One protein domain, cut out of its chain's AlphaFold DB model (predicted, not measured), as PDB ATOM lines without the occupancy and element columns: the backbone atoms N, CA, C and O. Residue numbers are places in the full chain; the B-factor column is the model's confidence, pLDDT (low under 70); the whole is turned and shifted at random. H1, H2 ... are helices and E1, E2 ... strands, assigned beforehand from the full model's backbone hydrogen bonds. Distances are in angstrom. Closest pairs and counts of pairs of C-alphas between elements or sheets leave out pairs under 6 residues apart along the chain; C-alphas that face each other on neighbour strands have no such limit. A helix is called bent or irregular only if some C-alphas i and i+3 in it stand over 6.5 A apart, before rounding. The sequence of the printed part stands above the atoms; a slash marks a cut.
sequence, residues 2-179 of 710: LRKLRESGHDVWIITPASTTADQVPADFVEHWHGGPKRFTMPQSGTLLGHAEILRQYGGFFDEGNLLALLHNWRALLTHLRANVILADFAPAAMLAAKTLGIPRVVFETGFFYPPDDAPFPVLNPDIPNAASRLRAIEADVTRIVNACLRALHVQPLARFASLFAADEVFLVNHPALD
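Overview. This is residues 2 to 179 of the 710 residues of an uncharacterized protein of Burkholderia sp. ST111 (UniProt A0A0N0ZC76). What would one see first? A small wall of three parallel strands, E3, E4 and E5, has H5 packed over one face and H4 crossing H5 on the side away from the sheet; the long helix H6, with H3 and H7 on it, stands at one end, and a small lobe of H1, H2 and the strand pair E1 and E2 lies at the other. What is its make-up? The printed part has 178 residues with seven named helices and five named strands, in the order H1 E1 H2 E2 H3 H4 E3 H5 E4 H6 H7 E5, and is mostly helix. It is compact, with a radius of gyration of the C-alphas of 16.8 A and spans of 51 by 42 by 29 A.

Along the chain. Where do the elements begin? H1, residues 2 to 7, starts with C-alpha 2 at (231.932, 211.892, 172.929), before E1, 14 to 16, H2, 27 to 32, E2, 33 to 35, and H3, 51 to 58. H2 is irregular, with C-alphas 28 and 31 7.6 A apart. What follows? H4, 64 to 80, is 23.9 A long; then come E3, 86 to 88, H5, 92 to 100, E4, 105 to 109, H6, 131 to 152 and 31.8 A long, H7, 161 to 164, and E5, 169 to 172, ending with C-alpha 172 at (220.291, 206.513, 181.809).

Arrangement. How are the strands paired? E1 and E2 are parallel, with N 34 and O 14 3.0 A apart. Inner strand E4 is parallel to E3, N 106 and O 86 being 2.8 A apart, and to E5, N 171 and O 107 being 2.8 A apart. E1 H2 E2, E3 H5 E4 and E4 H6 H7 E5 are strand-helix-strand units, helix between parallel neighbours, with right-handed crossovers. Where do the helices stand? H5 is on the sheet E3 E4 E5, over E3, and touches H4 at a steep tilt of 68 degrees, only just short of about perpendicular, closest at the C-alphas of Leu 71 and Ala 97, 5.3 A. H6 touches H3 with residues 135 to 142 alone, closest at the C-alphas of Ala 52 and Glu 139, 5.3 A, and touches H7, closest at those of Thr 143 and Phe 161, 5.4 A. What of their backbones? Every O i to N i+4 pair is within hydrogen-bond range in H1, H3, H4, H5 and H6; H2 has 0 of 2, with 2 of 3 O i to N i+3 pairs, and H7 is too short for such a pair.

Size, cuts and confidence. How far does it reach? The two C-alphas farthest apart, those of Gly 9 and Pro 129, are 53.2 A apart. Which links are long? E2 to H3 and E4 to H6 are long, and the printed part has no cut. Where is confidence low? Residues 41 to 47 and 118 to 120 have pLDDT under 70.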
ATOM      1  N   LEU A   2     231.358 210.671 173.540       89.81
ATOM      2  CA  LEU A   2     231.932 211.892 172.929       89.81
ATOM      3  C   LEU A   2     232.949 211.641 171.796       89.81
ATOM      4  O   LEU A   2     232.840 212.226 170.724       89.81
ATOM      5  N   ARG A   3     233.895 210.707 171.978       90.00
ATOM      6  CA  ARG A   3     234.830 210.303 170.906       90.00
ATOM      7  C   ARG A   3     234.118 209.755 169.665       90.00
ATOM      8  O   ARG A   3     234.535 210.039 168.553       90.00
ATOM      9  N   LYS A   4     233.020 209.017 169.855       90.62
ATOM     10  CA  LYS A   4     232.218 208.444 168.766       90.62
ATOM     11  C   LYS A   4     231.501 209.527 167.954       90.62
ATOM     12  O   LYS A   4     231.402 209.394 166.740       90.62
ATOM     13  N   LEU A   5     231.055 210.602 168.609       91.31
ATOM     14  CA  LEU A   5     230.511 211.780 167.927       91.31
ATOM     15  C   LEU A   5     231.581 212.449 167.047       91.31
ATOM     16  O   LEU A   5     231.324 212.680 165.871       91.31
ATOM     17  N   ARG A   6     232.810 212.645 167.554       90.88
ATOM     18  CA  ARG A   6     233.928 213.166 166.734       90.88
ATOM     19  C   ARG A   6     234.280 212.256 165.560       90.88
ATOM     20  O   ARG A   6     234.473 212.735 164.451       90.88
ATOM     21  N   GLU A   7     234.321 210.943 165.783       91.69
ATOM     22  CA  GLU A   7     234.524 209.952 164.712       91.69
ATOM     23  C   GLU A   7     233.424 210.002 163.638       91.69
ATOM     24  O   GLU A   7     233.672 209.597 162.506       91.69
ATOM     25  N   SER A   8     232.231 210.494 163.984       89.38
ATOM     26  CA  SER A   8     231.099 210.666 163.061       89.38
ATOM     27  C   SER A   8     231.084 212.050 162.391       89.38
ATOM     28  O   SER A   8     230.147 212.365 161.666       89.38
ATOM     29  N   GLY A   9     232.126 212.867 162.598       90.19
ATOM     30  CA  GLY A   9     232.313 214.163 161.936       90.19
ATOM     31  C   GLY A   9     231.800 215.380 162.711       90.19
ATOM     32  O   GLY A   9     231.851 216.486 162.180       90.19
ATOM     33  N   HIS A  10     231.327 215.207 163.948       90.44
ATOM     34  CA  HIS A  10     230.828 216.318 164.766       90.44
ATOM     35  C   HIS A  10     231.961 217.068 165.469       90.44
ATOM     36  O   HIS A  10     232.904 216.454 165.976       90.44
ATOM     37  N   ASP A  11     231.825 218.390 165.569       91.38
ATOM     38  CA  ASP A  11     232.632 219.200 166.482       91.38
ATOM     39  C   ASP A  11     232.099 219.035 167.916       91.38
ATOM     40  O   ASP A  11     230.899 219.174 168.163       91.38
ATOM     41  N   VAL A  12     232.969 218.668 168.859       93.38
ATOM     42  CA  VAL A  12     232.566 218.273 170.217       93.38
ATOM     43  C   VAL A  12     233.371 219.043 171.246       93.38
ATOM     44  O   VAL A  12     234.561 218.792 171.435       93.38
ATOM     45  N   TRP A  13     232.662 219.900 171.974       93.94
ATOM     46  CA  TRP A  13     233.193 220.692 173.073       93.94
ATOM     47  C   TRP A  13     232.840 220.061 174.419       93.94
ATOM     48  O   TRP A  13     231.708 219.620 174.630       93.94
ATOM     49  N   ILE A  14     233.801 220.031 175.342       93.06
ATOM     50  CA  ILE A  14     233.573 219.633 176.731       93.06
ATOM     51  C   ILE A  14     233.445 220.891 177.581       93.06
ATOM     52  O   ILE A  14     234.315 221.759 177.564       93.06
ATOM     53  N   ILE A  15     232.371 220.966 178.363       93.00
ATOM     54  CA  ILE A  15     232.187 222.021 179.355       93.00
ATOM     55  C   ILE A  15     232.147 221.369 180.730       93.00
ATOM     56  O   ILE A  15     231.301 220.516 180.992       93.00
ATOM     57  N   THR A  16     233.064 221.760 181.605       90.25
ATOM     58  CA  THR A  16     233.169 221.236 182.978       90.25
ATOM     59  C   THR A  16     232.875 222.346 183.986       90.25
ATOM     60  O   THR A  16     232.788 223.510 183.596       90.25
ATOM     61  N   PRO A  17     232.716 222.058 185.288       84.56
ATOM     62  CA  PRO A  17     232.681 223.109 186.301       84.56
ATOM     63  C   PRO A  17     233.875 224.071 186.188       84.56
ATOM     64  O   PRO A  17     234.963 223.674 185.776       84.56
ATOM     65  N   ALA A  18     233.676 225.332 186.581       72.12
ATOM     66  CA  ALA A  18     234.702 226.377 186.500       72.12
ATOM     67  C   ALA A  18     236.002 226.039 187.254       72.12
ATOM     68  O   ALA A  18     237.051 226.547 186.896       72.12
ATOM     69  N   SER A  19     235.925 225.185 188.279       71.62
ATOM     70  CA  SER A  19     237.058 224.751 189.104       71.62
ATOM     71  C   SER A  19     237.861 223.593 188.503       71.62
ATOM     72  O   SER A  19     238.784 223.096 189.142       71.62
ATOM     73  N   THR A  20     237.452 223.064 187.348       77.31
ATOM     74  CA  THR A  20     238.168 221.967 186.697       77.31
ATOM     75  C   THR A  20     239.450 222.489 186.065       77.31
ATOM     76  O   THR A  20     239.431 223.485 185.347       77.31
ATOM     77  N   THR A  21     240.553 221.790 186.291       75.75
ATOM     78  CA  THR A  21     241.861 222.120 185.722       75.75
ATOM     79  C   THR A  21     242.130 221.316 184.447       75.75
ATOM     80  O   THR A  21     241.539 220.259 184.215       75.75
ATOM     81  N   ALA A  22     243.027 221.803 183.584       76.75
ATOM     82  CA  ALA A  22     243.282 221.192 182.274       76.75
ATOM     83  C   ALA A  22     243.754 219.723 182.353       76.75
ATOM     84  O   ALA A  22     243.472 218.936 181.454       76.75
ATOM     85  N   ASP A  23     244.440 219.330 183.430       76.88
ATOM     86  CA  ASP A  23     244.897 217.956 183.685       76.88
ATOM     87  C   ASP A  23     243.757 216.980 184.021       76.88
ATOM     88  O   ASP A  23     243.916 215.765 183.867       76.88
ATOM     89  N   GLN A  24     242.598 217.501 184.432       75.31
ATOM     90  CA  GLN A  24     241.386 216.724 184.688       75.31
ATOM     91  C   GLN A  24     240.562 216.487 183.413       75.31
ATOM     92  O   GLN A  24     239.651 215.655 183.404       75.31
ATOM     93  N   VAL A  25     240.882 217.191 182.324       82.25
ATOM     94  CA  VAL A  25     240.218 217.046 181.028       82.25
ATOM     95  C   VAL A  25     240.962 216.002 180.193       82.25
ATOM     96  O   VAL A  25     242.195 215.989 180.163       82.25
ATOM     97  N   PRO A  26     240.258 215.101 179.481       83.31
ATOM     98  CA  PRO A  26     240.916 214.179 178.567       83.31
ATOM     99  C   PRO A  26     241.783 214.934 177.551       83.31
ATOM    100  O   PRO A  26     241.301 215.855 176.896       83.31
ATOM    101  N   ALA A  27     243.047 214.528 177.404       85.62
ATOM    102  CA  ALA A  27     244.042 215.235 176.588       85.62
ATOM    103  C   ALA A  27     243.574 215.520 175.148       85.62
ATOM    104  O   ALA A  27     243.885 216.566 174.591       85.62
ATOM    105  N   ASP A  28     242.780 214.616 174.566       85.75
ATOM    106  CA  ASP A  28     242.206 214.751 173.226       85.75
ATOM    107  C   ASP A  28     241.120 215.837 173.104       85.75
ATOM    108  O   ASP A  28     240.719 216.171 171.989       85.75
ATOM    109  N   PHE A  29     240.663 216.405 174.221       87.88
ATOM    110  CA  PHE A  29     239.630 217.440 174.299       87.88
ATOM    111  C   PHE A  29     240.105 218.747 174.943       87.88
ATOM    112  O   PHE A  29     239.317 219.682 175.009       87.88
ATOM    113  N   VAL A  30     241.364 218.856 175.384       87.00
ATOM    114  CA  VAL A  30     241.879 220.069 176.059       87.00
ATOM    115  C   VAL A  30     241.750 221.319 175.182       87.00
ATOM    116  O   VAL A  30     241.419 222.386 175.682       87.00
ATOM    117  N   GLU A  31     241.943 221.188 173.867       86.81
ATOM    118  CA  GLU A  31     241.762 222.296 172.915       86.81
ATOM    119  C   GLU A  31     240.285 222.641 172.651       86.81
ATOM    120  O   GLU A  31     239.989 223.745 172.207       86.81
ATOM    121  N   HIS A  32     239.359 221.717 172.936       90.06
ATOM    122  CA  HIS A  32     237.908 221.879 172.770       90.06
ATOM    123  C   HIS A  32     237.215 221.870 174.139       90.06
ATOM    124  O   HIS A  32     236.203 221.195 174.351       90.06
ATOM    125  N   TRP A  33     237.801 222.582 175.099       90.69
ATOM    126  CA  TRP A  33     237.336 222.618 176.477       90.69
ATOM    127  C   TRP A  33     237.079 224.044 176.955       90.69
ATOM    128  O   TRP A  33     237.852 224.962 176.688       90.69
ATOM    129  N   HIS A  34     235.995 224.212 177.714       88.19
ATOM    130  CA  HIS A  34     235.696 225.438 178.441       88.19
ATOM    131  C   HIS A  34     235.291 225.149 179.888       88.19
ATOM    132  O   HIS A  34     234.506 224.242 180.170       88.19
ATOM    133  N   GLY A  35     235.742 226.001 180.809       86.62
ATOM    134  CA  GLY A  35     235.122 226.118 182.125       86.62
ATOM    135  C   GLY A  35     233.721 226.717 181.989       86.62
ATOM    136  O   GLY A  35     233.537 227.784 181.394       86.62
ATOM    137  N   GLY A  36     232.723 226.025 182.527       87.94
ATOM    138  CA  GLY A  36     231.343 226.482 182.570       87.94
ATOM    139  C   GLY A  36     231.162 227.685 183.502       87.94
ATOM    140  O   GLY A  36     232.026 227.964 184.336       87.94
ATOM    141  N   PRO A  37     230.039 228.411 183.391       87.94
ATOM    142  CA  PRO A  37     229.713 229.516 184.285       87.94
ATOM    143  C   PRO A  37     229.791 229.129 185.764       87.94
ATOM    144  O   PRO A  37     229.285 228.081 186.179       87.94
ATOM    145  N   LYS A  38     230.393 230.003 186.576       80.25
ATOM    146  CA  LYS A  38     230.456 229.824 188.027       80.25
ATOM    147  C   LYS A  38     229.042 229.894 188.603       80.25
ATOM    148  O   LYS A  38     228.381 230.928 188.527       80.25
ATOM    149  N   ARG A  39     228.595 228.796 189.209       78.06
ATOM    150  CA  ARG A  39     227.392 228.785 190.042       78.06
ATOM    151  C   ARG A  39     227.740 229.338 191.418       78.06
ATOM    152  O   ARG A  39     228.737 228.928 192.011       78.06
ATOM    153  N   PHE A  40     226.922 230.256 191.906       71.19
ATOM    154  CA  PHE A  40     226.932 230.616 193.314       71.19
ATOM    155  C   PHE A  40     225.965 229.719 194.064       71.19
ATOM    156  O   PHE A  40     224.969 229.250 193.514       71.19
ATOM    157  N   THR A  41     226.299 229.455 195.314       67.00
ATOM    158  CA  THR A  41     225.523 228.615 196.214       67.00
ATOM    159  C   THR A  41     225.240 229.440 197.447       67.00
ATOM    160  O   THR A  41     226.172 229.998 198.023       67.00
ATOM    161  N   MET A  42     223.975 229.517 197.843       58.28
ATOM    162  CA  MET A  42     223.614 229.936 199.187       58.28
ATOM    163  C   MET A  42     223.676 228.682 200.033       58.28
ATOM    164  O   MET A  42     222.838 227.791 199.849       58.28
ATOM    165  N   PRO A  43     224.653 228.551 200.928       50.88
ATOM    166  CA  PRO A  43     224.592 227.441 201.830       50.88
ATOM    167  C   PRO A  43     223.394 227.735 202.754       50.88
ATOM    168  O   PRO A  43     223.223 228.826 203.291       50.88
ATOM    169  N   GLN A  44     222.466 226.792 202.841       53.53
ATOM    170  CA  GLN A  44     221.381 226.818 203.813       53.53
ATOM    171  C   GLN A  44     221.537 225.554 204.643       53.53
ATOM    172  O   GLN A  44     221.773 224.477 204.092       53.53
ATOM    173  N   SER A  45     221.427 225.669 205.962       51.66
ATOM    174  CA  SER A  45     221.258 224.507 206.826       51.66
ATOM    175  C   SER A  45     219.882 223.909 206.525       51.66
ATOM    176  O   SER A  45     218.843 224.430 206.920       51.66
ATOM    177  N   GLY A  46     219.857 222.835 205.742       59.78
ATOM    178  CA  GLY A  46     218.616 222.213 205.302       59.78
ATOM    179  C   GLY A  46     218.747 220.705 205.215       59.78
ATOM    180  O   GLY A  46     219.785 220.157 204.850       59.78
ATOM    181  N   THR A  47     217.673 220.016 205.574       67.44
ATOM    182  CA  THR A  47     217.526 218.583 205.341       67.44
ATOM    183  C   THR A  47     217.362 218.329 203.849       67.44
ATOM    184  O   THR A  47     216.400 218.836 203.318       67.44
ATOM    185  N   LEU A  48     218.201 217.530 203.185       78.62
ATOM    186  CA  LEU A  48     218.097 217.255 201.740       78.62
ATOM    187  C   LEU A  48     216.791 216.497 201.371       78.62
ATOM    188  O   LEU A  48     216.785 215.265 201.318       78.62
ATOM    189  N   LEU A  49     215.678 217.207 201.142       88.06
ATOM    190  CA  LEU A  49     214.351 216.614 200.907       88.06
ATOM    191  C   LEU A  49     214.128 216.156 199.464       88.06
ATOM    192  O   LEU A  49     213.382 215.204 199.242       88.06
ATOM    193  N   GLY A  50     214.744 216.823 198.488       89.88
ATOM    194  CA  GLY A  50     214.536 216.547 197.065       89.88
ATOM    195  C   GLY A  50     215.364 217.438 196.147       89.88
ATOM    196  O   GLY A  50     216.084 218.330 196.601       89.88
ATOM    197  N   HIS A  51     215.257 217.223 194.834       90.88
ATOM    198  CA  HIS A  51     216.065 217.944 193.840       90.88
ATOM    199  C   HIS A  51     215.848 219.451 193.853       90.88
ATOM    200  O   HIS A  51     216.809 220.183 193.649       90.88
ATOM    201  N   ALA A  52     214.635 219.940 194.128       90.88
ATOM    202  CA  ALA A  52     214.384 221.380 194.225       90.88
ATOM    203  C   ALA A  52     215.260 222.045 195.300       90.88
ATOM    204  O   ALA A  52     215.800 223.128 195.089       90.88
ATOM    205  N   GLU A  53     215.487 221.358 196.418       87.75
ATOM    206  CA  GLU A  53     216.359 221.842 197.482       87.75
ATOM    207  C   GLU A  53     217.841 221.738 197.107       87.75
ATOM    208  O   GLU A  53     218.592 222.676 197.362       87.75
ATOM    209  N   ILE A  54     218.245 220.672 196.401       88.25
ATOM    210  CA  ILE A  54     219.593 220.571 195.814       88.25
ATOM    211  C   ILE A  54     219.859 221.767 194.888       88.25
ATOM    212  O   ILE A  54     220.918 222.385 194.964       88.25
ATOM    213  N   LEU A  55     218.903 222.123 194.023       89.81
ATOM    214  CA  LEU A  55     219.043 223.262 193.112       89.81
ATOM    215  C   LEU A  55     219.119 224.594 193.856       89.81
ATOM    216  O   LEU A  55     219.929 225.452 193.495       89.81
ATOM    217  N   ARG A  56     218.301 224.764 194.895       85.75
ATOM    218  CA  ARG A  56     218.291 225.974 195.715       85.75
ATOM    219  C   ARG A  56     219.615 226.149 196.464       85.75
ATOM    220  O   ARG A  56     220.218 227.211 196.379       85.75
ATOM    221  N   GLN A  57     220.098 225.101 197.128       79.56
ATOM    222  CA  GLN A  57     221.313 225.158 197.943       79.56
ATOM    223  C   GLN A  57     222.590 225.158 197.091       79.56
ATOM    224  O   GLN A  57     223.489 225.965 197.315       79.56
ATOM    225  N   TYR A  58     222.671 224.286 196.083       79.31
ATOM    226  CA  TYR A  58     223.918 224.000 195.358       79.31
ATOM    227  C   TYR A  58     223.870 224.309 193.855       79.31
ATOM    228  O   TYR A  58     224.915 224.387 193.206       79.31
ATOM    229  N   GLY A  59     222.676 224.464 193.278       79.62
ATOM    230  CA  GLY A  59     222.485 224.665 191.838       79.62
ATOM    231  C   GLY A  59     222.417 226.125 191.388       79.62
ATOM    232  O   GLY A  59     222.433 226.371 190.184       79.62
ATOM    233  N   GLY A  60     222.330 227.080 192.320       82.62
ATOM    234  CA  GLY A  60     222.145 228.502 192.012       82.62
ATOM    235  C   GLY A  60     220.692 228.911 191.731       82.62
ATOM    236  O   GLY A  60     220.459 229.908 191.057       82.62
ATOM    237  N   PHE A  61     219.702 228.166 192.229       89.94
ATOM    238  CA  PHE A  61     218.271 228.454 192.025       89.94
ATOM    239  C   PHE A  61     217.624 229.070 193.280       89.94
ATOM    240  O   PHE A  61     216.482 228.757 193.608       89.94
ATOM    241  N   PHE A  62     218.364 229.891 194.033       82.69
ATOM    242  CA  PHE A  62     217.878 230.488 195.286       82.69
ATOM    243  C   PHE A  62     217.283 231.891 195.136       82.69
ATOM    244  O   PHE A  62     216.490 232.283 195.989       82.69
ATOM    245  N   ASP A  63     217.612 232.617 194.066       82.94
ATOM    246  CA  ASP A  63     216.995 233.899 193.721       82.94
ATOM    247  C   ASP A  63     217.000 234.151 192.203       82.94
ATOM    248  O   ASP A  63     217.698 233.483 191.431       82.94
ATOM    249  N   GLU A  64     216.182 235.115 191.782       86.88
ATOM    250  CA  GLU A  64     215.951 235.454 190.375       86.88
ATOM    251  C   GLU A  64     217.178 236.098 189.719       86.88
ATOM    252  O   GLU A  64     217.524 235.731 188.597       86.88
ATOM    253  N   GLY A  65     217.873 237.004 190.412       81.56
ATOM    254  CA  GLY A  65     219.049 237.702 189.891       81.56
ATOM    255  C   GLY A  65     220.216 236.748 189.645       81.56
ATOM    256  O   GLY A  65     220.781 236.723 188.548       81.56
ATOM    257  N   ASN A  66     220.526 235.883 190.618       83.69
ATOM    258  CA  ASN A  66     221.568 234.865 190.471       83.69
ATOM    259  C   ASN A  66     221.265 233.893 189.331       83.69
ATOM    260  O   ASN A  66     222.127 233.642 188.483       83.69
ATOM    261  N   LEU A  67     220.044 233.349 189.292       89.25
ATOM    262  CA  LEU A  67     219.677 232.405 188.244       89.25
ATOM    263  C   LEU A  67     219.700 233.083 186.869       89.25
ATOM    264  O   LEU A  67     220.205 232.495 185.915       89.25
ATOM    265  N   LEU A  68     219.202 234.316 186.749       89.00
ATOM    266  CA  LEU A  68     219.209 235.054 185.487       89.00
ATOM    267  C   LEU A  68     220.639 235.308 184.988       89.00
ATOM    268  O   LEU A  68     220.930 235.036 183.821       89.00
ATOM    269  N   ALA A  69     221.558 235.730 185.862       87.38
ATOM    270  CA  ALA A  69     222.973 235.895 185.520       87.38
ATOM    271  C   ALA A  69     223.623 234.568 185.086       87.38
ATOM    272  O   ALA A  69     224.346 234.511 184.083       87.38
ATOM    273  N   LEU A  70     223.335 233.472 185.798       89.31
ATOM    274  CA  LEU A  70     223.807 232.133 185.445       89.31
ATOM    275  C   LEU A  70     223.295 231.703 184.059       89.31
ATOM    276  O   LEU A  70     224.069 231.195 183.244       89.31
ATOM    277  N   LEU A  71     222.016 231.952 183.761       92.81
ATOM    278  CA  LEU A  71     221.412 231.663 182.460       92.81
ATOM    279  C   LEU A  71     222.008 232.522 181.344       92.81
ATOM    280  O   LEU A  71     222.299 231.985 180.278       92.81
ATOM    281  N   HIS A  72     222.242 233.817 181.565       91.06
ATOM    282  CA  HIS A  72     222.899 234.676 180.577       91.06
ATOM    283  C   HIS A  72     224.299 234.171 180.217       91.06
ATOM    284  O   HIS A  72     224.624 234.071 179.034       91.06
ATOM    285  N   ASN A  73     225.101 233.776 181.208       90.81
ATOM    286  CA  ASN A  73     226.438 233.229 180.971       90.81
ATOM    287  C   ASN A  73     226.402 231.890 180.216       90.81
ATOM    288  O   ASN A  73     227.171 231.693 179.273       90.81
ATOM    289  N   TRP A  74     225.481 230.984 180.564       94.19
ATOM    290  CA  TRP A  74     225.296 229.743 179.803       94.19
ATOM    291  C   TRP A  74     224.835 230.014 178.370       94.19
ATOM    292  O   TRP A  74     225.379 229.433 177.435       94.19
ATOM    293  N   ARG A  75     223.877 230.927 178.171       94.00
ATOM    294  CA  ARG A  75     223.412 231.319 176.835       94.00
ATOM    295  C   ARG A  75     224.543 231.912 175.995       94.00
ATOM    296  O   ARG A  75     224.653 231.565 174.821       94.00
ATOM    297  N   ALA A  76     225.378 232.770 176.583       91.00
ATOM    298  CA  ALA A  76     226.535 233.361 175.917       91.00
ATOM    299  C   ALA A  76     227.535 232.283 175.473       91.00
ATOM    300  O   ALA A  76     227.930 232.269 174.308       91.00
ATOM    301  N   LEU A  77     227.873 231.341 176.361       92.06
ATOM    302  CA  LEU A  77     228.765 230.221 176.052       92.06
ATOM    303  C   LEU A  77     228.195 229.320 174.944       92.06
ATOM    304  O   LEU A  77     228.875 229.077 173.950       92.06
ATOM    305  N   LEU A  78     226.938 228.879 175.058       94.31
ATOM    306  CA  LEU A  78     226.298 228.015 174.052       94.31
ATOM    307  C   LEU A  78     226.174 228.702 172.682       94.31
ATOM    308  O   LEU A  78     226.384 228.066 171.650       94.31
ATOM    309  N   THR A  79     225.881 230.005 172.668       92.56
ATOM    310  CA  THR A  79     225.817 230.803 171.434       92.56
ATOM    311  C   THR A  79     227.202 230.977 170.812       92.56
ATOM    312  O   THR A  79     227.347 230.840 169.599       92.56
ATOM    313  N   HIS A  80     228.226 231.249 171.630       88.12
ATOM    314  CA  HIS A  80     229.612 231.384 171.178       88.12
ATOM    315  C   HIS A  80     230.117 230.101 170.513       88.12
ATOM    316  O   HIS A  80     230.683 230.161 169.424       88.12
ATOM    317  N   LEU A  81     229.823 228.952 171.126       90.19
ATOM    318  CA  LEU A  81     230.159 227.627 170.606       90.19
ATOM    319  C   LEU A  81     229.253 227.164 169.457       90.19
ATOM    320  O   LEU A  81     229.471 226.089 168.909       90.19
ATOM    321  N   ARG A  82     228.230 227.951 169.086       91.62
ATOM    322  CA  ARG A  82     227.241 227.609 168.049       91.62
ATOM    323  C   ARG A  82     226.608 226.229 168.272       91.62
ATOM    324  O   ARG A  82     226.384 225.488 167.318       91.62
ATOM    325  N   ALA A  83     226.322 225.892 169.530       93.81
ATOM    326  CA  ALA A  83     225.854 224.563 169.904       93.81
ATOM    327  C   ALA A  83     224.549 224.187 169.175       93.81
ATOM    328  O   ALA A  83     223.560 224.918 169.232       93.81
ATOM    329  N   ASN A  84     224.543 223.025 168.512       94.81
ATOM    330  CA  ASN A  84     223.358 222.468 167.845       94.81
ATOM    331  C   ASN A  84     222.579 221.482 168.722       94.81
ATOM    332  O   ASN A  84     221.411 221.224 168.460       94.81
ATOM    333  N   VAL A  85     223.231 220.930 169.741       96.12
ATOM    334  CA  VAL A  85     222.670 220.037 170.754       96.12
ATOM    335  C   VAL A  85     223.567 220.115 171.982       96.12
ATOM    336  O   VAL A  85     224.773 220.341 171.852       96.12
ATOM    337  N   ILE A  86     223.001 219.927 173.171       96.38
ATOM    338  CA  ILE A  86     223.793 219.717 174.385       96.38
ATOM    339  C   ILE A  86     223.603 218.293 174.905       96.38
ATOM    340  O   ILE A  86     222.494 217.764 174.878       96.38
ATOM    341  N   LEU A  87     224.683 217.689 175.401       95.75
ATOM    342  CA  LEU A  87     224.645 216.457 176.188       95.75
ATOM    343  C   LEU A  87     224.945 216.843 177.637       95.75
ATOM    344  O   LEU A  87     226.024 217.362 177.922       95.75
ATOM    345  N   ALA A  88     223.983 216.641 178.530       94.38
ATOM    346  CA  ALA A  88     224.035 217.108 179.905       94.38
ATOM    347  C   ALA A  88     224.099 215.939 180.895       94.38
ATOM    348  O   ALA A  88     223.202 215.097 180.923       94.38
ATOM    349  N   ASP A  89     225.127 215.958 181.741       91.00
ATOM    350  CA  ASP A  89     225.215 215.188 182.983       91.00
ATOM    351  C   ASP A  89     225.016 216.166 184.150       91.00
ATOM    352  O   ASP A  89     225.797 217.105 184.314       91.00
ATOM    353  N   PHE A  90     223.893 216.029 184.861       87.56
ATOM    354  CA  PHE A  90     223.404 216.942 185.903       87.56
ATOM    355  C   PHE A  90     223.734 218.440 185.684       87.56
ATOM    356  O   PHE A  90     224.371 219.105 186.506       87.56
ATOM    357  N   ALA A  91     223.257 219.010 184.572       91.88
ATOM    358  CA  ALA A  91     223.488 220.417 184.223       91.88
ATOM    359  C   ALA A  91     222.175 221.213 184.032       91.88
ATOM    360  O   ALA A  91     221.926 221.748 182.951       91.88
ATOM    361  N   PRO A  92     221.324 221.341 185.068       93.31
ATOM    362  CA  PRO A  92     219.981 221.927 184.958       93.31
ATOM    363  C   PRO A  92     219.986 223.384 184.472       93.31
ATOM    364  O   PRO A  92     219.144 223.763 183.662       93.31
ATOM    365  N   ALA A  93     220.960 224.200 184.889       94.19
ATOM    366  CA  ALA A  93     221.098 225.573 184.393       94.19
ATOM    367  C   ALA A  93     221.482 225.623 182.900       94.19
ATOM    368  O   ALA A  93     220.937 226.436 182.155       94.19
ATOM    369  N   ALA A  94     222.361 224.724 182.444       95.19
ATOM    370  CA  ALA A  94     222.722 224.609 181.031       95.19
ATOM    371  C   ALA A  94     221.540 224.099 180.192       95.19
ATOM    372  O   ALA A  94     221.268 224.639 179.121       95.19
ATOM    373  N   MET A  95     220.787 223.116 180.700       95.25
ATOM    374  CA  MET A  95     219.559 222.616 180.073       95.25
ATOM    375  C   MET A  95     218.485 223.696 179.966       95.25
ATOM    376  O   MET A  95     217.848 223.829 178.920       95.25
ATOM    377  N   LEU A  96     218.297 224.496 181.014       96.31
ATOM    378  CA  LEU A  96     217.356 225.608 180.996       96.31
ATOM    379  C   LEU A  96     217.807 226.698 180.010       96.31
ATOM    380  O   LEU A  96     216.997 227.165 179.214       96.31
ATOM    381  N   ALA A  97     219.097 227.045 179.984       96.50
ATOM    382  CA  ALA A  97     219.652 227.987 179.012       96.50
ATOM    383  C   ALA A  97     219.483 227.496 177.563       96.50
ATOM    384  O   ALA A  97     219.001 228.251 176.719       96.50
ATOM    385  N   ALA A  98     219.793 226.226 177.281       96.44
ATOM    386  CA  ALA A  98     219.581 225.606 175.974       96.44
ATOM    387  C   ALA A  98     218.105 225.646 175.551       96.44
ATOM    388  O   ALA A  98     217.809 226.050 174.427       96.44
ATOM    389  N   LYS A  99     217.171 225.360 176.474       94.56
ATOM    390  CA  LYS A  99     215.724 225.506 176.238       94.56
ATOM    391  C   LYS A  99     215.375 226.929 175.799       94.56
ATOM    392  O   LYS A  99     214.625 227.097 174.843       94.56
ATOM    393  N   THR A 100     215.931 227.952 176.457       95.94
ATOM    394  CA  THR A 100     215.672 229.357 176.078       95.94
ATOM    395  C   THR A 100     216.230 229.749 174.709       95.94
ATOM    396  O   THR A 100     215.789 230.743 174.141       95.94
ATOM    397  N   LEU A 101     217.187 228.982 174.182       95.31
ATOM    398  CA  LEU A 101     217.780 229.176 172.858       95.31
ATOM    399  C   LEU A 101     217.170 228.254 171.789       95.31
ATOM    400  O   LEU A 101     217.580 228.325 170.634       95.31
ATOM    401  N   GLY A 102     216.225 227.381 172.156       93.38
ATOM    402  CA  GLY A 102     215.689 226.360 171.252       93.38
ATOM    403  C   GLY A 102     216.714 225.292 170.855       93.38
ATOM    404  O   GLY A 102     216.569 224.675 169.804       93.38
ATOM    405  N   ILE A 103     217.758 225.087 171.665       96.00
ATOM    406  CA  ILE A 103     218.781 224.063 171.432       96.00
ATOM    407  C   ILE A 103     218.284 222.732 172.026       96.00
ATOM    408  O   ILE A 103     217.952 222.708 173.216       96.00
ATOM    409  N   PRO A 104     218.252 221.636 171.243       97.25
ATOM    410  CA  PRO A 104     217.940 220.295 171.726       97.25
ATOM    411  C   PRO A 104     218.830 219.856 172.892       97.25
ATOM    412  O   PRO A 104     220.032 220.140 172.938       97.25
ATOM    413  N   ARG A 105     218.236 219.141 173.844       96.75
ATOM    414  CA  ARG A 105     218.866 218.727 175.100       96.75
ATOM    415  C   ARG A 105     218.811 217.216 175.207       96.75
ATOM    416  O   ARG A 105     217.730 216.636 175.192       96.75
ATOM    417  N   VAL A 106     219.968 216.599 175.371       96.88
ATOM    418  CA  VAL A 106     220.110 215.168 175.615       96.88
ATOM    419  C   VAL A 106     220.630 214.976 177.028       96.88
ATOM    420  O   VAL A 106     221.651 215.553 177.395       96.88
ATOM    421  N   VAL A 107     219.949 214.163 177.826       95.38
ATOM    422  CA  VAL A 107     220.435 213.778 179.157       95.38
ATOM    423  C   VAL A 107     221.308 212.539 179.036       95.38
ATOM    424  O   VAL A 107     220.937 211.575 178.370       95.38
ATOM    425  N   PHE A 108     222.465 212.567 179.687       93.12
ATOM    426  CA  PHE A 108     223.396 211.449 179.784       93.12
ATOM    427  C   PHE A 108     223.831 211.333 181.248       93.12
ATOM    428  O   PHE A 108     224.727 212.051 181.677       93.12
ATOM    429  N   GLU A 109     223.143 210.499 182.030       91.06
ATOM    430  CA  GLU A 109     223.218 210.517 183.504       91.06
ATOM    431  C   GLU A 109     223.012 209.110 184.095       91.06
ATOM    432  O   GLU A 109     222.606 208.195 183.387       91.06
ATOM    433  N   THR A 110     223.309 208.884 185.376       89.94
ATOM    434  CA  THR A 110     223.249 207.558 186.028       89.94
ATOM    435  C   THR A 110     221.874 207.172 186.598       89.94
ATOM    436  O   THR A 110     221.676 206.027 187.011       89.94
ATOM    437  N   GLY A 111     220.905 208.083 186.602       89.19
ATOM    438  CA  GLY A 111     219.516 207.904 187.025       89.19
ATOM    439  C   GLY A 111     219.087 208.785 188.201       89.19
ATOM    440  O   GLY A 111     217.887 209.035 188.346       89.19
ATOM    441  N   PHE A 112     220.017 209.248 189.047       91.62
ATOM    442  CA  PHE A 112     219.675 209.983 190.268       91.62
ATOM    443  C   PHE A 112     219.264 211.423 189.965       91.62
ATOM    444  O   PHE A 112     218.281 211.920 190.511       91.62
ATOM    445  N   PHE A 113     219.999 212.105 189.091       88.75
ATOM    446  CA  PHE A 113     219.774 213.513 188.772       88.75
ATOM    447  C   PHE A 113     218.745 213.754 187.658       88.75
ATOM    448  O   PHE A 113     218.399 214.907 187.391       88.75
ATOM    449  N   TYR A 114     218.208 212.685 187.068       89.56
ATOM    450  CA  TYR A 114     217.026 212.709 186.206       89.56
ATOM    451  C   TYR A 114     215.849 211.964 186.862       89.56
ATOM    452  O   TYR A 114     215.485 210.889 186.392       89.56
ATOM    453  N   PRO A 115     215.266 212.446 187.977       86.62
ATOM    454  CA  PRO A 115     214.232 211.721 188.731       86.62
ATOM    455  C   PRO A 115     212.990 211.376 187.877       86.62
ATOM    456  O   PRO A 115     212.766 211.998 186.838       86.62
ATOM    457  N   PRO A 116     212.191 210.362 188.272       84.88
ATOM    458  CA  PRO A 116     210.944 210.025 187.585       84.88
ATOM    459  C   PRO A 116     210.031 211.250 187.472       84.88
ATOM    460  O   PRO A 116     209.945 212.043 188.408       84.88
ATOM    461  N   ASP A 117     209.323 211.382 186.348       78.00
ATOM    462  CA  ASP A 117     208.355 212.465 186.096       78.00
ATOM    463  C   ASP A 117     207.019 212.238 186.836       78.00
ATOM    464  O   ASP A 117     205.926 212.440 186.299       78.00
ATOM    465  N   ASP A 118     207.121 211.793 188.087       67.81
ATOM    466  CA  ASP A 118     206.017 211.715 189.030       67.81
ATOM    467  C   ASP A 118     205.919 213.067 189.747       67.81
ATOM    468  O   ASP A 118     206.931 213.695 190.058       67.81
ATOM    469  N   ALA A 119     204.702 213.568 189.967       59.59
ATOM    470  CA  ALA A 119     204.487 214.830 190.674       59.59
ATOM    471  C   ALA A 119     203.890 214.564 192.067       59.59
ATOM    472  O   ALA A 119     202.782 214.020 192.142       59.59
ATOM    473  N   PRO A 120     204.554 214.995 193.162       66.81
ATOM    474  CA  PRO A 120     205.882 215.629 193.222       66.81
ATOM    475  C   PRO A 120     207.021 214.633 192.970       66.81
ATOM    476  O   PRO A 120     206.803 213.421 193.029       66.81
ATOM    477  N   PHE A 121     208.237 215.150 192.758       85.31
ATOM    478  CA  PHE A 121     209.415 214.288 192.681       85.31
ATOM    479  C   PHE A 121     209.586 213.455 193.963       85.31
ATOM    480  O   PHE A 121     209.106 213.851 195.035       85.31
ATOM    481  N   PRO A 122     210.286 212.306 193.887       86.81
ATOM    482  CA  PRO A 122     210.501 211.454 195.046       86.81
ATOM    483  C   PRO A 122     211.157 212.210 196.205       86.81
ATOM    484  O   PRO A 122     212.182 212.875 196.041       86.81
ATOM    485  N   VAL A 123     210.582 212.060 197.399       89.81
ATOM    486  CA  VAL A 123     211.194 212.550 198.635       89.81
ATOM    487  C   VAL A 123     212.441 211.723 198.907       89.81
ATOM    488  O   VAL A 123     212.366 210.509 199.092       89.81
ATOM    489  N   LEU A 124     213.593 212.386 198.957       90.31
ATOM    490  CA  LEU A 124     214.865 211.709 199.165       90.31
ATOM    491  C   LEU A 124     214.970 211.165 200.583       90.31
ATOM    492  O   LEU A 124     215.422 210.040 200.745       90.31
ATOM    493  N   ASN A 125     214.539 211.915 201.597       84.69
ATOM    494  CA  ASN A 125     214.555 211.475 202.991       84.69
ATOM    495  C   ASN A 125     213.129 211.505 203.586       84.69
ATOM    496  O   ASN A 125     212.676 212.563 204.035       84.69
ATOM    497  N   PRO A 126     212.400 210.372 203.537       83.38
ATOM    498  CA  PRO A 126     211.000 210.303 203.952       83.38
ATOM    499  C   PRO A 126     210.800 210.337 205.472       83.38
ATOM    500  O   PRO A 126     209.699 210.659 205.911       83.38
ATOM    501  N   ASP A 127     211.841 210.069 206.267       86.38
ATOM    502  CA  ASP A 127     211.758 210.032 207.737       86.38
ATOM    503  C   ASP A 127     211.596 211.429 208.358       86.38
ATOM    504  O   ASP A 127     211.296 211.581 209.543       86.38
ATOM    505  N   ILE A 128     211.785 212.480 207.559       86.38
ATOM    506  CA  ILE A 128     211.642 213.856 208.015       86.38
ATOM    507  C   ILE A 128     210.155 214.221 208.144       86.38
ATOM    508  O   ILE A 128     209.384 214.053 207.191       86.38
ATOM    509  N   PRO A 129     209.732 214.826 209.271       89.44
ATOM    510  CA  PRO A 129     208.360 215.283 209.440       89.44
ATOM    511  C   PRO A 129     207.906 216.199 208.302       89.44
ATOM    512  O   PRO A 129     208.574 217.182 207.959       89.44
ATOM    513  N   ASN A 130     206.734 215.890 207.739       90.75
ATOM    514  CA  ASN A 130     206.107 216.655 206.660       90.75
ATOM    515  C   ASN A 130     206.973 216.781 205.386       90.75
ATOM    516  O   ASN A 130     206.808 217.732 204.623       90.75
ATOM    517  N   ALA A 131     207.889 215.837 205.133       90.06
ATOM    518  CA  ALA A 131     208.841 215.908 204.021       90.06
ATOM    519  C   ALA A 131     208.180 216.188 202.660       90.06
ATOM    520  O   ALA A 131     208.609 217.084 201.938       90.06
ATOM    521  N   ALA A 132     207.088 215.488 202.335       89.75
ATOM    522  CA  ALA A 132     206.403 215.648 201.052       89.75
ATOM    523  C   ALA A 132     205.749 217.031 200.873       89.75
ATOM    524  O   ALA A 132     205.816 217.609 199.790       89.75
ATOM    525  N   SER A 133     205.106 217.584 201.909       90.94
ATOM    526  CA  SER A 133     204.496 218.919 201.816       90.94
ATOM    527  C   SER A 133     205.551 220.022 201.777       90.94
ATOM    528  O   SER A 133     205.403 220.972 201.011       90.94
ATOM    529  N   ARG A 134     206.646 219.862 202.528       90.50
ATOM    530  CA  ARG A 134     207.802 220.764 202.474       90.50
ATOM    531  C   ARG A 134     208.472 220.742 201.101       90.50
ATOM    532  O   ARG A 134     208.719 221.808 200.547       90.50
ATOM    533  N   LEU A 135     208.688 219.560 200.519       91.06
ATOM    534  CA  LEU A 135     209.241 219.434 199.170       91.06
ATOM    535  C   LEU A 135     208.357 220.146 198.137       91.06
ATOM    536  O   LEU A 135     208.876 220.929 197.350       91.06
ATOM    537  N   ARG A 136     207.026 219.979 198.202       90.50
ATOM    538  CA  ARG A 136     206.086 220.699 197.319       90.50
ATOM    539  C   ARG A 136     206.211 222.220 197.420       90.50
ATOM    540  O   ARG A 136     206.152 222.905 196.402       90.50
ATOM    541  N   ALA A 137     206.385 222.754 198.628       92.00
ATOM    542  CA  ALA A 137     206.577 224.191 198.817       92.00
ATOM    543  C   ALA A 137     207.887 224.680 198.173       92.00
ATOM    544  O   ALA A 137     207.900 225.723 197.521       92.00
ATOM    545  N   ILE A 138     208.970 223.903 198.297       90.88
ATOM    546  CA  ILE A 138     210.269 224.226 197.691       90.88
ATOM    547  C   ILE A 138     210.200 224.121 196.159       90.88
ATOM    548  O   ILE A 138     210.687 225.011 195.467       90.88
ATOM    549  N   GLU A 139     209.561 223.083 195.608       93.56
ATOM    550  CA  GLU A 139     209.336 222.943 194.162       93.56
ATOM    551  C   GLU A 139     208.555 224.133 193.586       93.56
ATOM    552  O   GLU A 139     208.910 224.649 192.523       93.56
ATOM    553  N   ALA A 140     207.513 224.595 194.288       93.56
ATOM    554  CA  ALA A 140     206.724 225.753 193.879       93.56
ATOM    555  C   ALA A 140     207.555 227.047 193.881       93.56
ATOM    556  O   ALA A 140     207.488 227.814 192.918       93.56
ATOM    557  N   ASP A 141     208.371 227.266 194.913       92.06
ATOM    558  CA  ASP A 141     209.239 228.443 195.001       92.06
ATOM    559  C   ASP A 141     210.328 228.439 193.916       92.06
ATOM    560  O   ASP A 141     210.477 229.416 193.182       92.06
ATOM    561  N   VAL A 142     211.016 227.310 193.706       93.38
ATOM    562  CA  VAL A 142     212.006 227.187 192.623       93.38
ATOM    563  C   VAL A 142     211.347 227.375 191.255       93.38
ATOM    564  O   VAL A 142     211.893 228.066 190.395       93.38
ATOM    565  N   THR A 143     210.145 226.829 191.043       95.94
ATOM    566  CA  THR A 143     209.391 227.034 189.794       95.94
ATOM    567  C   THR A 143     209.032 228.507 189.590       95.94
ATOM    568  O   THR A 143     209.132 229.010 188.470       95.94
ATOM    569  N   ARG A 144     208.655 229.227 190.653       96.50
ATOM    570  CA  ARG A 144     208.382 230.671 190.613       96.50
ATOM    571  C   ARG A 144     209.626 231.457 190.188       96.50
ATOM    572  O   ARG A 144     209.509 232.271 189.272       96.50
ATOM    573  N   ILE A 145     210.786 231.168 190.791       94.38
ATOM    574  CA  ILE A 145     212.082 231.784 190.453       94.38
ATOM    575  C   ILE A 145     212.431 231.522 188.982       94.38
ATOM    576  O   ILE A 145     212.660 232.455 188.215       94.38
ATOM    577  N   VAL A 146     212.386 230.256 188.551       97.00
ATOM    578  CA  VAL A 146     212.653 229.869 187.155       97.00
ATOM    579  C   VAL A 146     211.723 230.604 186.191       97.00
ATOM    580  O   VAL A 146     212.176 231.145 185.185       97.00
ATOM    581  N   ASN A 147     210.428 230.666 186.497       97.81
ATOM    582  CA  ASN A 147     209.443 231.309 185.634       97.81
ATOM    583  C   ASN A 147     209.605 232.832 185.568       97.81
ATOM    584  O   ASN A 147     209.289 233.419 184.532       97.81
ATOM    585  N   ALA A 148     210.102 233.477 186.625       95.69
ATOM    586  CA  ALA A 148     210.478 234.887 186.575       95.69
ATOM    587  C   ALA A 148     211.639 235.113 185.598       95.69
ATOM    588  O   ALA A 148     211.515 235.942 184.694       95.69
ATOM    589  N   CYS A 149     212.693 234.294 185.677       94.44
ATOM    590  CA  CYS A 149     213.811 234.357 184.736       94.44
ATOM    591  C   CYS A 149     213.376 234.057 183.294       94.44
ATOM    592  O   CYS A 149     213.792 234.750 182.369       94.44
ATOM    593  N   LEU A 150     212.508 233.063 183.072       96.25
ATOM    594  CA  LEU A 150     211.988 232.759 181.734       96.25
ATOM    595  C   LEU A 150     211.199 233.933 181.146       96.25
ATOM    596  O   LEU A 150     211.408 234.262 179.981       96.25
ATOM    597  N   ARG A 151     210.367 234.619 181.944       95.94
ATOM    598  CA  ARG A 151     209.668 235.839 181.505       95.94
ATOM    599  C   ARG A 151     210.635 236.970 181.162       95.94
ATOM    600  O   ARG A 151     210.461 237.588 180.117       95.94
ATOM    601  N   ALA A 152     211.657 237.200 181.990       90.50
ATOM    602  CA  ALA A 152     212.704 238.194 181.722       90.50
ATOM    603  C   ALA A 152     213.476 237.893 180.425       90.50
ATOM    604  O   ALA A 152     213.935 238.797 179.735       90.50
ATOM    605  N   LEU A 153     213.575 236.613 180.062       92.62
ATOM    606  CA  LEU A 153     214.185 236.137 178.824       92.62
ATOM    607  C   LEU A 153     213.189 235.990 177.656       92.62
ATOM    608  O   LEU A 153     213.583 235.483 176.604       92.62
ATOM    609  N   HIS A 154     211.933 236.416 177.829       94.62
ATOM    610  CA  HIS A 154     210.833 236.313 176.859       94.62
ATOM    611  C   HIS A 154     210.519 234.879 176.387       94.62
ATOM    612  O   HIS A 154     210.172 234.646 175.230       94.62
ATOM    613  N   VAL A 155     210.623 233.905 177.292       95.62
ATOM    614  CA  VAL A 155     210.332 232.485 177.054       95.62
ATOM    615  C   VAL A 155     209.112 232.052 177.866       95.62
ATOM    616  O   VAL A 155     208.864 232.551 178.965       95.62
ATOM    617  N   GLN A 156     208.346 231.098 177.328       94.56
ATOM    618  CA  GLN A 156     207.173 230.545 178.004       94.56
ATOM    619  C   GLN A 156     207.537 229.926 179.368       94.56
ATOM    620  O   GLN A 156     208.492 229.142 179.438       94.56
ATOM    621  N   PRO A 157     206.779 230.236 180.438       96.88
ATOM    622  CA  PRO A 157     206.959 229.627 181.752       96.88
ATOM    623  C   PRO A 157     206.837 228.096 181.735       96.88
ATOM    624  O   PRO A 157     206.127 227.511 180.917       96.88
ATOM    625  N   LEU A 158     207.497 227.436 182.685       94.31
ATOM    626  CA  LEU A 158     207.290 226.025 182.985       94.31
ATOM    627  C   LEU A 158     205.907 225.805 183.606       94.31
ATOM    628  O   LEU A 158     205.500 226.545 184.505       94.31
ATOM    629  N   ALA A 159     205.233 224.739 183.172       90.75
ATOM    630  CA  ALA A 159     203.954 224.310 183.737       90.75
ATOM    631  C   ALA A 159     204.107 223.682 185.134       90.75
ATOM    632  O   ALA A 159     203.239 223.846 185.985       90.75
ATOM    633  N   ARG A 160     205.210 222.959 185.371       90.06
ATOM    634  CA  ARG A 160     205.542 222.309 186.647       90.06
ATOM    635  C   ARG A 160     207.053 222.203 186.830       90.06
ATOM    636  O   ARG A 160     207.790 222.249 185.846       90.06
ATOM    637  N   PHE A 161     207.497 221.989 188.070       91.69
ATOM    638  CA  PHE A 161     208.914 221.825 188.413       91.69
ATOM    639  C   PHE A 161     209.613 220.761 187.550       91.69
ATOM    640  O   PHE A 161     210.666 221.026 186.976       91.69
ATOM    641  N   ALA A 162     208.978 219.599 187.358       89.81
ATOM    642  CA  ALA A 162     209.520 218.500 186.558       89.81
ATOM    643  C   ALA A 162     209.893 218.893 185.114       89.81
ATOM    644  O   ALA A 162     210.858 218.380 184.548       89.81
ATOM    645  N   SER A 163     209.195 219.875 184.527       90.25
ATOM    646  CA  SER A 163     209.481 220.384 183.178       90.25
ATOM    647  C   SER A 163     210.855 221.050 183.049       90.25
ATOM    648  O   SER A 163     211.303 221.289 181.926       90.25
ATOM    649  N   LEU A 164     211.520 221.353 184.169       91.25
ATOM    650  CA  LEU A 164     212.899 221.836 184.205       91.25
ATOM    651  C   LEU A 164     213.883 220.788 183.670       91.25
ATOM    652  O   LEU A 164     214.831 221.143 182.971       91.25
ATOM    653  N   PHE A 165     213.636 219.510 183.969       90.25
ATOM    654  CA  PHE A 165     214.515 218.396 183.608       90.25
ATOM    655  C   PHE A 165     214.167 217.782 182.254       90.25
ATOM    656  O   PHE A 165     214.998 217.088 181.685       90.25
ATOM    657  N   ALA A 166     212.979 218.060 181.709       90.38
ATOM    658  CA  ALA A 166     212.531 217.501 180.435       90.38
ATOM    659  C   ALA A 166     213.571 217.706 179.322       90.38
ATOM    660  O   ALA A 166     214.014 218.835 179.083       90.38
ATOM    661  N   ALA A 167     213.902 216.627 178.619       93.62
ATOM    662  CA  ALA A 167     214.898 216.570 177.557       93.62
ATOM    663  C   ALA A 167     214.294 215.982 176.274       93.62
ATOM    664  O   ALA A 167     213.241 215.347 176.313       93.62
ATOM    665  N   ASP A 168     214.953 216.220 175.145       95.62
ATOM    666  CA  ASP A 168     214.553 215.720 173.827       95.62
ATOM    667  C   ASP A 168     214.961 214.246 173.636       95.62
ATOM    668  O   ASP A 168     214.333 213.517 172.874       95.62
ATOM    669  N   GLU A 169     215.987 213.798 174.367       95.56
ATOM    670  CA  GLU A 169     216.401 212.398 174.482       95.56
ATOM    671  C   GLU A 169     217.063 212.156 175.849       95.56
ATOM    672  O   GLU A 169     217.656 213.065 176.439       95.56
ATOM    673  N   VAL A 170     216.957 210.931 176.366       94.75
ATOM    674  CA  VAL A 170     217.475 210.556 177.687       94.75
ATOM    675  C   VAL A 170     218.206 209.221 177.609       94.75
ATOM    676  O   VAL A 170     217.669 208.211 177.149       94.75
ATOM    677  N   PHE A 171     219.430 209.216 178.125       94.75
ATOM    678  CA  PHE A 171     220.251 208.032 178.314       94.75
ATOM    679  C   PHE A 171     220.583 207.877 179.797       94.75
ATOM    680  O   PHE A 171     221.448 208.582 180.323       94.75
ATOM    681  N   LEU A 172     219.912 206.939 180.465       93.69
ATOM    682  CA  LEU A 172     220.291 206.513 181.809       93.69
ATOM    683  C   LEU A 172     221.378 205.439 181.694       93.69
ATOM    684  O   LEU A 172     221.121 204.295 181.312       93.69
ATOM    685  N   VAL A 173     222.616 205.834 181.979       92.38
ATOM    686  CA  VAL A 173     223.843 205.040 181.829       92.38
ATOM    687  C   VAL A 173     224.048 204.170 183.066       92.38
ATOM    688  O   VAL A 173     225.003 204.309 183.832       92.38
ATOM    689  N   ASN A 174     223.074 203.303 183.304       92.75
ATOM    690  CA  ASN A 174     222.989 202.435 184.464       92.75
ATOM    691  C   ASN A 174     222.228 201.161 184.081       92.75
ATOM    692  O   ASN A 174     221.502 201.133 183.086       92.75
ATOM    693  N   HIS A 175     222.382 200.102 184.866       92.75
ATOM    694  CA  HIS A 175     221.527 198.932 184.747       92.75
ATOM    695  C   HIS A 175     220.135 199.243 185.342       92.75
ATOM    696  O   HIS A 175     220.073 199.727 186.475       92.75
ATOM    697  N   PRO A 176     219.013 198.936 184.661       92.38
ATOM    698  CA  PRO A 176     217.666 199.299 185.129       92.38
ATOM    699  C   PRO A 176     217.332 198.719 186.508       92.38
ATOM    700  O   PRO A 176     216.736 199.388 187.348       92.38
ATOM    701  N   ALA A 177     217.792 197.499 186.804       92.88
ATOM    702  CA  ALA A 177     217.608 196.911 188.130       92.88
ATOM    703  C   ALA A 177     218.289 197.711 189.258       92.88
ATOM    704  O   ALA A 177     217.829 197.622 190.393       92.88
ATOM    705  N   LEU A 178     219.338 198.491 188.969       93.81
ATOM    706  CA  LEU A 178     220.073 199.314 189.939       93.81
ATOM    707  C   LEU A 178     219.481 200.716 190.112       93.81
ATOM    708  O   LEU A 178     220.075 201.542 190.801       93.81
ATOM    709  N   ASP A 179     218.334 201.002 189.500       93.25
ATOM    710  CA  ASP A 179     217.680 202.289 189.660       93.25
ATOM    711  C   ASP A 179     217.291 202.552 191.122       93.25
ATOM    712  O   ASP A 179     216.469 201.841 191.710       93.25
TER     713      ASP A 179